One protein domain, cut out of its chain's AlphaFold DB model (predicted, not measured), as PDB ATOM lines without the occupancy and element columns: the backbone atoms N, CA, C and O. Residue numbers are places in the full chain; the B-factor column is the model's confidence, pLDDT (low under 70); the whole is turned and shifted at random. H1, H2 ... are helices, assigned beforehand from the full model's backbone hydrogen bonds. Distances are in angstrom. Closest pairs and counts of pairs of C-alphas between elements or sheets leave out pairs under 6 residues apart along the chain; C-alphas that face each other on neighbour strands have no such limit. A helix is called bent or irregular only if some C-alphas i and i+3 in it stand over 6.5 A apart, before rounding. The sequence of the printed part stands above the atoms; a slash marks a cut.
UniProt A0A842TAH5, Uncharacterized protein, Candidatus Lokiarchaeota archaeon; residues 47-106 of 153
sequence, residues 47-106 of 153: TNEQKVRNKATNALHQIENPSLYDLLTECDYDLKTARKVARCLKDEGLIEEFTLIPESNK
ATOM      1  N   THR A  47     151.784 141.956 136.751       57.00
ATOM      2  CA  THR A  47     152.618 140.815 137.181       57.00
ATOM      3  C   THR A  47     151.878 139.818 138.088       57.00
ATOM      4  O   THR A  47     152.290 138.665 138.207       57.00
ATOM      5  N   ASN A  48     150.794 140.242 138.746       62.44
ATOM      6  CA  ASN A  48     149.934 139.381 139.567       62.44
ATOM      7  C   ASN A  48     148.545 139.160 138.952       62.44
ATOM      8  O   ASN A  48     147.793 138.338 139.469       62.44
ATOM      9  N   GLU A  49     148.224 139.843 137.855       70.19
ATOM     10  CA  GLU A  49     146.927 139.826 137.174       70.19
ATOM     11  C   GLU A  49     146.432 138.406 136.895       70.19
ATOM     12  O   GLU A  49     145.340 138.061 137.324       70.19
ATOM     13  N   GLN A  50     147.268 137.518 136.344       76.50
ATOM     14  CA  GLN A  50     146.866 136.125 136.108       76.50
ATOM     15  C   GLN A  50     146.575 135.343 137.404       76.50
ATOM     16  O   GLN A  50     145.702 134.481 137.425       76.50
ATOM     17  N   LYS A  51     147.274 135.633 138.512       80.69
ATOM     18  CA  LYS A  51     147.012 134.981 139.810       80.69
ATOM     19  C   LYS A  51     145.754 135.532 140.474       80.69
ATOM     20  O   LYS A  51     145.025 134.764 141.094       80.69
ATOM     21  N   VAL A  52     145.508 136.837 140.349       80.50
ATOM     22  CA  VAL A  52     144.291 137.481 140.854       80.50
ATOM     23  C   VAL A  52     143.085 137.043 140.028       80.50
ATOM     24  O   VAL A  52     142.098 136.666 140.638       80.50
ATOM     25  N   ARG A  53     143.193 136.958 138.694       80.06
ATOM     26  CA  ARG A  53     142.191 136.330 137.819       80.06
ATOM     27  C   ARG A  53     141.912 134.898 138.225       80.06
ATOM     28  O   ARG A  53     140.775 134.587 138.518       80.06
ATOM     29  N   ASN A  54     142.933 134.047 138.358       84.50
ATOM     30  CA  ASN A  54     142.718 132.666 138.798       84.50
ATOM     31  C   ASN A  54     142.030 132.601 140.179       84.50
ATOM     32  O   ASN A  54     141.164 131.759 140.381       84.50
ATOM     33  N   LYS A  55     142.361 133.499 141.120       84.50
ATOM     34  CA  LYS A  55     141.644 133.612 142.404       84.50
ATOM     35  C   LYS A  55     140.225 134.179 142.262       84.50
ATOM     36  O   LYS A  55     139.351 133.749 142.996       84.50
ATOM     37  N   ALA A  56     139.975 135.086 141.325       81.94
ATOM     38  CA  ALA A  56     138.657 135.641 141.031       81.94
ATOM     39  C   ALA A  56     137.748 134.612 140.354       81.94
ATOM     40  O   ALA A  56     136.622 134.423 140.786       81.94
ATOM     41  N   THR A  57     138.259 133.862 139.380       82.19
ATOM     42  CA  THR A  57     137.592 132.706 138.777       82.19
ATOM     43  C   THR A  57     137.341 131.609 139.814       82.19
ATOM     44  O   THR A  57     136.242 131.074 139.867       82.19
ATOM     45  N   ASN A  58     138.300 131.314 140.700       84.00
ATOM     46  CA  ASN A  58     138.077 130.374 141.804       84.00
ATOM     47  C   ASN A  58     137.051 130.894 142.821       84.00
ATOM     48  O   ASN A  58     136.290 130.096 143.357       84.00
ATOM     49  N   ALA A  59     137.011 132.201 143.090       82.00
ATOM     50  CA  ALA A  59     135.977 132.806 143.922       82.00
ATOM     51  C   ALA A  59     134.605 132.686 143.245       82.00
ATOM     52  O   ALA A  59     133.693 132.183 143.878       82.00
ATOM     53  N   LEU A  60     134.485 133.001 141.948       79.69
ATOM     54  CA  LEU A  60     133.254 132.841 141.156       79.69
ATOM     55  C   LEU A  60     132.761 131.393 141.060       79.69
ATOM     56  O   LEU A  60     131.560 131.145 141.085       79.69
ATOM     57  N   HIS A  61     133.672 130.420 140.982       82.25
ATOM     58  CA  HIS A  61     133.321 128.997 141.020       82.25
ATOM     59  C   HIS A  61     132.773 128.533 142.377       82.25
ATOM     60  O   HIS A  61     132.161 127.468 142.441       82.25
ATOM     61  N   GLN A  62     133.010 129.293 143.447       76.75
ATOM     62  CA  GLN A  62     132.518 129.007 144.797       76.75
ATOM     63  C   GLN A  62     131.334 129.914 145.181       76.75
ATOM     64  O   GLN A  62     130.468 129.495 145.942       76.75
ATOM     65  N   ILE A  63     131.297 131.145 144.661       75.69
ATOM     66  CA  ILE A  63     130.414 132.244 145.058       75.69
ATOM     67  C   ILE A  63     130.156 133.124 143.830       75.69
ATOM     68  O   ILE A  63     131.049 133.825 143.369       75.69
ATOM     69  N   GLU A  64     128.928 133.124 143.318       73.62
ATOM     70  CA  GLU A  64     128.567 133.774 142.045       73.62
ATOM     71  C   GLU A  64     128.765 135.307 142.038       73.62
ATOM     72  O   GLU A  64     129.053 135.883 140.993       73.62
ATOM     73  N   ASN A  65     128.680 135.968 143.199       75.38
ATOM     74  CA  ASN A  65     128.939 137.404 143.360       75.38
ATOM     75  C   ASN A  65     129.610 137.701 144.725       75.38
ATOM     76  O   ASN A  65     128.910 138.006 145.694       75.38
ATOM     77  N   PRO A  66     130.943 137.547 144.854       76.12
ATOM     78  CA  PRO A  66     131.623 137.602 146.143       76.12
ATOM     79  C   PRO A  66     132.020 139.029 146.546       76.12
ATOM     80  O   PRO A  66     132.686 139.762 145.807       76.12
ATOM     81  N   SER A  67     131.667 139.393 147.774       80.69
ATOM     82  CA  SER A  67     132.021 140.663 148.405       80.69
ATOM     83  C   SER A  67     133.432 140.649 148.996       80.69
ATOM     84  O   SER A  67     134.111 139.623 149.069       80.69
ATOM     85  N   LEU A  68     133.862 141.794 149.531       75.19
ATOM     86  CA  LEU A  68     135.124 141.867 150.265       75.19
ATOM     87  C   LEU A  68     135.202 140.946 151.483       75.19
ATOM     88  O   LEU A  68     136.295 140.504 151.831       75.19
ATOM     89  N   TYR A  69     134.063 140.679 152.115       72.75
ATOM     90  CA  TYR A  69     133.980 139.843 153.300       72.75
ATOM     91  C   TYR A  69     133.985 138.347 152.950       72.75
ATOM     92  O   TYR A  69     134.678 137.577 153.600       72.75
ATOM     93  N   ASP A  70     133.315 137.926 151.876       79.31
ATOM     94  CA  ASP A  70     133.296 136.500 151.490       79.31
ATOM     95  C   ASP A  70     134.662 136.039 150.984       79.31
ATOM     96  O   ASP A  70     135.106 134.916 151.208       79.31
ATOM     97  N   LEU A  71     135.371 136.942 150.312       80.44
ATOM     98  CA  LEU A  71     136.749 136.702 149.923       80.44
ATOM     99  C   LEU A  71     137.640 136.607 151.171       80.44
ATOM    100  O   LEU A  71     138.493 135.728 151.238       80.44
ATOM    101  N   LEU A  72     137.407 137.464 152.169       76.50
ATOM    102  CA  LEU A  72     138.096 137.432 153.461       76.50
ATOM    103  C   LEU A  72     137.929 136.117 154.231       76.50
ATOM    104  O   LEU A  72     138.871 135.704 154.903       76.50
ATOM    105  N   THR A  73     136.751 135.488 154.158       70.38
ATOM    106  CA  THR A  73     136.409 134.310 154.971       70.38
ATOM    107  C   THR A  73     136.357 133.017 154.160       70.38
ATOM    108  O   THR A  73     137.190 132.139 154.357       70.38
ATOM    109  N   GLU A  74     135.428 132.901 153.211       77.12
ATOM    110  CA  GLU A  74     135.127 131.654 152.491       77.12
ATOM    111  C   GLU A  74     136.264 131.225 151.569       77.12
ATOM    112  O   GLU A  74     136.513 130.039 151.356       77.12
ATOM    113  N   CYS A  75     136.974 132.204 151.014       79.25
ATOM    114  CA  CYS A  75     138.140 131.938 150.189       79.25
ATOM    115  C   CYS A  75     139.442 131.804 151.004       79.25
ATOM    116  O   CYS A  75     140.485 131.537 150.399       79.25
ATOM    117  N   ASP A  76     139.400 132.024 152.328       79.69
ATOM    118  CA  ASP A  76     140.566 132.207 153.212       79.69
ATOM    119  C   ASP A  76     141.596 133.161 152.566       79.69
ATOM    120  O   ASP A  76     142.795 132.891 152.430       79.69
ATOM    121  N   TYR A  77     141.099 134.269 151.998       81.38
ATOM    122  CA  TYR A  77     141.965 135.298 151.443       81.38
ATOM    123  C   TYR A  77     142.221 136.341 152.512       81.38
ATOM    124  O   TYR A  77     141.308 136.967 153.028       81.38
ATOM    125  N   ASP A  78     143.490 136.641 152.760       76.88
ATOM    126  CA  ASP A  78     143.849 137.861 153.469       76.88
ATOM    127  C   ASP A  78     143.137 139.084 152.842       76.88
ATOM    128  O   ASP A  78     142.930 139.140 151.624       76.88
ATOM    129  N   LEU A  79     142.812 140.100 153.653       74.62
ATOM    130  CA  LEU A  79     142.093 141.321 153.234       74.62
ATOM    131  C   LEU A  79     142.589 141.919 151.923       74.62
ATOM    132  O   LEU A  79     141.836 142.505 151.149       74.62
ATOM    133  N   LYS A  80     143.891 141.832 151.684       70.56
ATOM    134  CA  LYS A  80     144.550 142.438 150.537       70.56
ATOM    135  C   LYS A  80     144.366 141.584 149.283       70.56
ATOM    136  O   LYS A  80     144.121 142.153 148.219       70.56
ATOM    137  N   THR A  81     144.414 140.260 149.392       78.12
ATOM    138  CA  THR A  81     143.965 139.350 148.332       78.12
ATOM    139  C   THR A  81     142.471 139.534 148.060       78.12
ATOM    140  O   THR A  81     142.106 139.719 146.898       78.12
ATOM    141  N   ALA A  82     141.628 139.582 149.098       75.56
ATOM    142  CA  ALA A  82     140.192 139.831 148.965       75.56
ATOM    143  C   ALA A  82     139.901 141.122 148.182       75.56
ATOM    144  O   ALA A  82     139.172 141.117 147.191       75.56
ATOM    145  N   ARG A  83     140.580 142.223 148.528       77.81
ATOM    146  CA  ARG A  83     140.429 143.519 147.840       77.81
ATOM    147  C   ARG A  83     140.867 143.492 146.381       77.81
ATOM    148  O   ARG A  83     140.271 144.181 145.560       77.81
ATOM    149  N   LYS A  84     141.886 142.705 146.035       75.94
ATOM    150  CA  LYS A  84     142.333 142.570 144.642       75.94
ATOM    151  C   LYS A  84     141.385 141.711 143.814       75.94
ATOM    152  O   LYS A  84     141.097 142.070 142.679       75.94
ATOM    153  N   VAL A  85     140.879 140.619 144.381       78.94
ATOM    154  CA  VAL A  85     139.900 139.763 143.704       78.94
ATOM    155  C   VAL A  85     138.607 140.532 143.449       78.94
ATOM    156  O   VAL A  85     138.189 140.622 142.300       78.94
ATOM    157  N   ALA A  86     138.060 141.202 144.463       77.56
ATOM    158  CA  ALA A  86     136.872 142.037 144.311       77.56
ATOM    159  C   ALA A  86     137.028 143.128 143.232       77.56
ATOM    160  O   ALA A  86     136.070 143.467 142.538       77.56
ATOM    161  N   ARG A  87     138.247 143.663 143.041       76.19
ATOM    162  CA  ARG A  87     138.529 144.630 141.964       76.19
ATOM    163  C   ARG A  87     138.528 143.974 140.596       76.19
ATOM    164  O   ARG A  87     137.928 144.525 139.683       76.19
ATOM    165  N   CYS A  88     139.171 142.814 140.476       78.44
ATOM    166  CA  CYS A  88     139.227 142.029 139.241       78.44
ATOM    167  C   CYS A  88     137.819 141.794 138.710       78.44
ATOM    168  O   CYS A  88     137.530 142.031 137.544       78.44
ATOM    169  N   LEU A  89     136.940 141.400 139.628       74.31
ATOM    170  CA  LEU A  89     135.548 141.123 139.358       74.31
ATOM    171  C   LEU A  89     134.794 142.374 138.890       74.31
ATOM    172  O   LEU A  89     134.100 142.315 137.880       74.31
ATOM    173  N   LYS A  90     134.969 143.515 139.576       76.94
ATOM    174  CA  LYS A  90     134.312 144.780 139.209       76.94
ATOM    175  C   LYS A  90     134.796 145.330 137.861       76.94
ATOM    176  O   LYS A  90     133.983 145.773 137.058       76.94
ATOM    177  N   ASP A  91     136.107 145.322 137.615       74.00
ATOM    178  CA  ASP A  91     136.702 145.914 136.407       74.00
ATOM    179  C   ASP A  91     136.494 145.046 135.155       74.00
ATOM    180  O   ASP A  91     136.387 145.581 134.054       74.00
ATOM    181  N   GLU A  92     136.401 143.720 135.307       77.25
ATOM    182  CA  GLU A  92     136.083 142.796 134.207       77.25
ATOM    183  C   GLU A  92     134.567 142.612 134.001       77.25
ATOM    184  O   GLU A  92     134.157 141.863 133.116       77.25
ATOM    185  N   GLY A  93     133.727 143.303 134.786       73.12
ATOM    186  CA  GLY A  93     132.264 143.203 134.707       73.12
ATOM    187  C   GLY A  93     131.719 141.828 135.104       73.12
ATOM    188  O   GLY A  93     130.632 141.451 134.678       73.12
ATOM    189  N   LEU A  94     132.485 141.070 135.894       74.62
ATOM    190  CA  LEU A  94     132.118 139.746 136.401       74.62
ATOM    191  C   LEU A  94     131.220 139.826 137.647       74.62
ATOM    192  O   LEU A  94     130.626 138.822 138.025       74.62
ATOM    193  N   ILE A  95     131.132 141.003 138.277       68.19
ATOM    194  CA  ILE A  95     130.125 141.351 139.289       68.19
ATOM    195  C   ILE A  95     129.487 142.697 138.940       68.19
ATOM    196  O   ILE A  95     130.152 143.585 138.402       68.19
ATOM    197  N   GLU A  96     128.205 142.856 139.269       64.44
ATOM    198  CA  GLU A  96     127.424 144.056 138.937       64.44
ATOM    199  C   GLU A  96     127.759 145.249 139.851       64.44
ATOM    200  O   GLU A  96     127.947 146.374 139.388       64.44
ATOM    201  N   GLU A  97     127.900 144.998 141.154       66.19
ATOM    202  CA  GLU A  97     128.320 145.974 142.161       66.19
ATOM    203  C   GLU A  97     129.406 145.351 143.039       66.19
ATOM    204  O   GLU A  97     129.324 144.188 143.424       66.19
ATOM    205  N   PHE A  98     130.414 146.143 143.408       67.69
ATOM    206  CA  PHE A  98     131.296 145.738 144.492       67.69
ATOM    207  C   PHE A  98     130.701 146.132 145.840       67.69
ATOM    208  O   PHE A  98     130.545 147.320 146.123       67.69
ATOM    209  N   THR A  99     130.513 145.134 146.696       65.69
ATOM    210  CA  THR A  99     130.114 145.305 148.087       65.69
ATOM    211  C   THR A  99     131.238 144.892 149.037       65.69
ATOM    212  O   THR A  99     132.031 143.983 148.788       65.69
ATOM    213  N   LEU A 100     131.317 145.568 150.177       67.19
ATOM    214  CA  LEU A 100     132.304 145.282 151.224       67.19
ATOM    215  C   LEU A 100     132.033 144.072 152.098       67.19
ATOM    216  O   LEU A 100     132.876 143.619 152.866       67.19
ATOM    217  N   ILE A 101     130.784 143.690 152.072       61.72
ATOM    218  CA  ILE A 101     130.078 142.809 152.966       61.72
ATOM    219  C   ILE A 101     129.025 142.226 152.015       61.72
ATOM    220  O   ILE A 101     128.482 143.017 151.227       61.72
ATOM    221  N   PRO A 102     128.744 140.908 152.001       61.06
ATOM    222  CA  PRO A 102     127.764 140.374 151.063       61.06
ATOM    223  C   PRO A 102     126.434 141.097 151.260       61.06
ATOM    224  O   PRO A 102     126.155 141.596 152.352       61.06
ATOM    225  N   GLU A 103     125.585 141.112 150.232       59.19
ATOM    226  CA  GLU A 103     124.196 141.583 150.369       59.19
ATOM    227  C   GLU A 103     123.534 140.971 151.618       59.19
ATOM    228  O   GLU A 103     122.916 141.676 152.413       59.19
ATOM    229  N   SER A 104     123.814 139.686 151.866       48.25
ATOM    230  CA  SER A 104     123.426 138.897 153.041       48.25
ATOM    231  C   SER A 104     123.826 139.473 154.411       48.25
ATOM    232  O   SER A 104     123.176 139.142 155.398       48.25
ATOM    233  N   ASN A 105     124.878 140.299 154.500       47.12
ATOM    234  CA  ASN A 105     125.393 140.888 155.748       47.12
ATOM    235  C   ASN A 105     125.353 142.437 155.765       47.12
ATOM    236  O   ASN A 105     125.748 143.035 156.772       47.12
ATOM    237  N   LYS A 106     124.882 143.123 154.707       54.25
ATOM    238  CA  LYS A 106     124.610 144.577 154.772       54.25
ATOM    239  C   LYS A 106     123.509 144.821 155.829       54.25
ATOM    240  O   LYS A 106     122.445 144.209 155.743       54.25
TER     241      LYS A 106
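Overview. This is residues 47 to 106 of the 153 residues of an uncharacterized protein of Candidatus Lokiarchaeota archaeon (UniProt A0A842TAH5). Two longer helices, H1 and H3, cross near their middles at about a right angle, and the short H2 packs on H3; a tail without a named element, residues 92 to 106, follows. The printed part has 60 residues with three named helices, H1, H2, H3 in chain order, and is all helix. It is compact, with a radius of gyration of the C-alphas of 10.1 A and spans of 33 by 23 by 18 A.

Along the chain. H1, residues 47 to 62, is 24.5 A long and begins at C-alpha 47 (152.618, 140.815, 137.181); it is irregular, with C-alphas 47 and 50 7.5 A apart. H2 is residues 68 to 73, 9.0 A. H3, residues 79 to 91, is 18.3 A long and ends at C-alpha 91 (136.702, 145.914, 136.407).

Arrangement. H1, with residues 52 to 59 alone, touches H3, about perpendicular at 85 degrees; their closest C-alphas, Ala 56 and Val 85, are 5.1 A apart. H1 and H2 are close but not clearly touching, the closest C-alphas, Ala 59 and Leu 71, being 7.2 A apart. H2 touches H3 at a steep tilt of 46 degrees, opposite ways; their closest C-alphas, Leu 71 and Ala 82, are 4.8 A apart. Every O i to N i+4 pair is within hydrogen-bond range in H2 and H3, and 11 of 12 in H1.

Size, cuts and confidence. The C-alphas farthest apart, Thr 47 and Lys 106, are 33.3 A apart. The printed part has no cut, and both links are tight. Mean pLDDT of the printed part is 73.7; residues 47 to 48 and 95 to 106 are under 70.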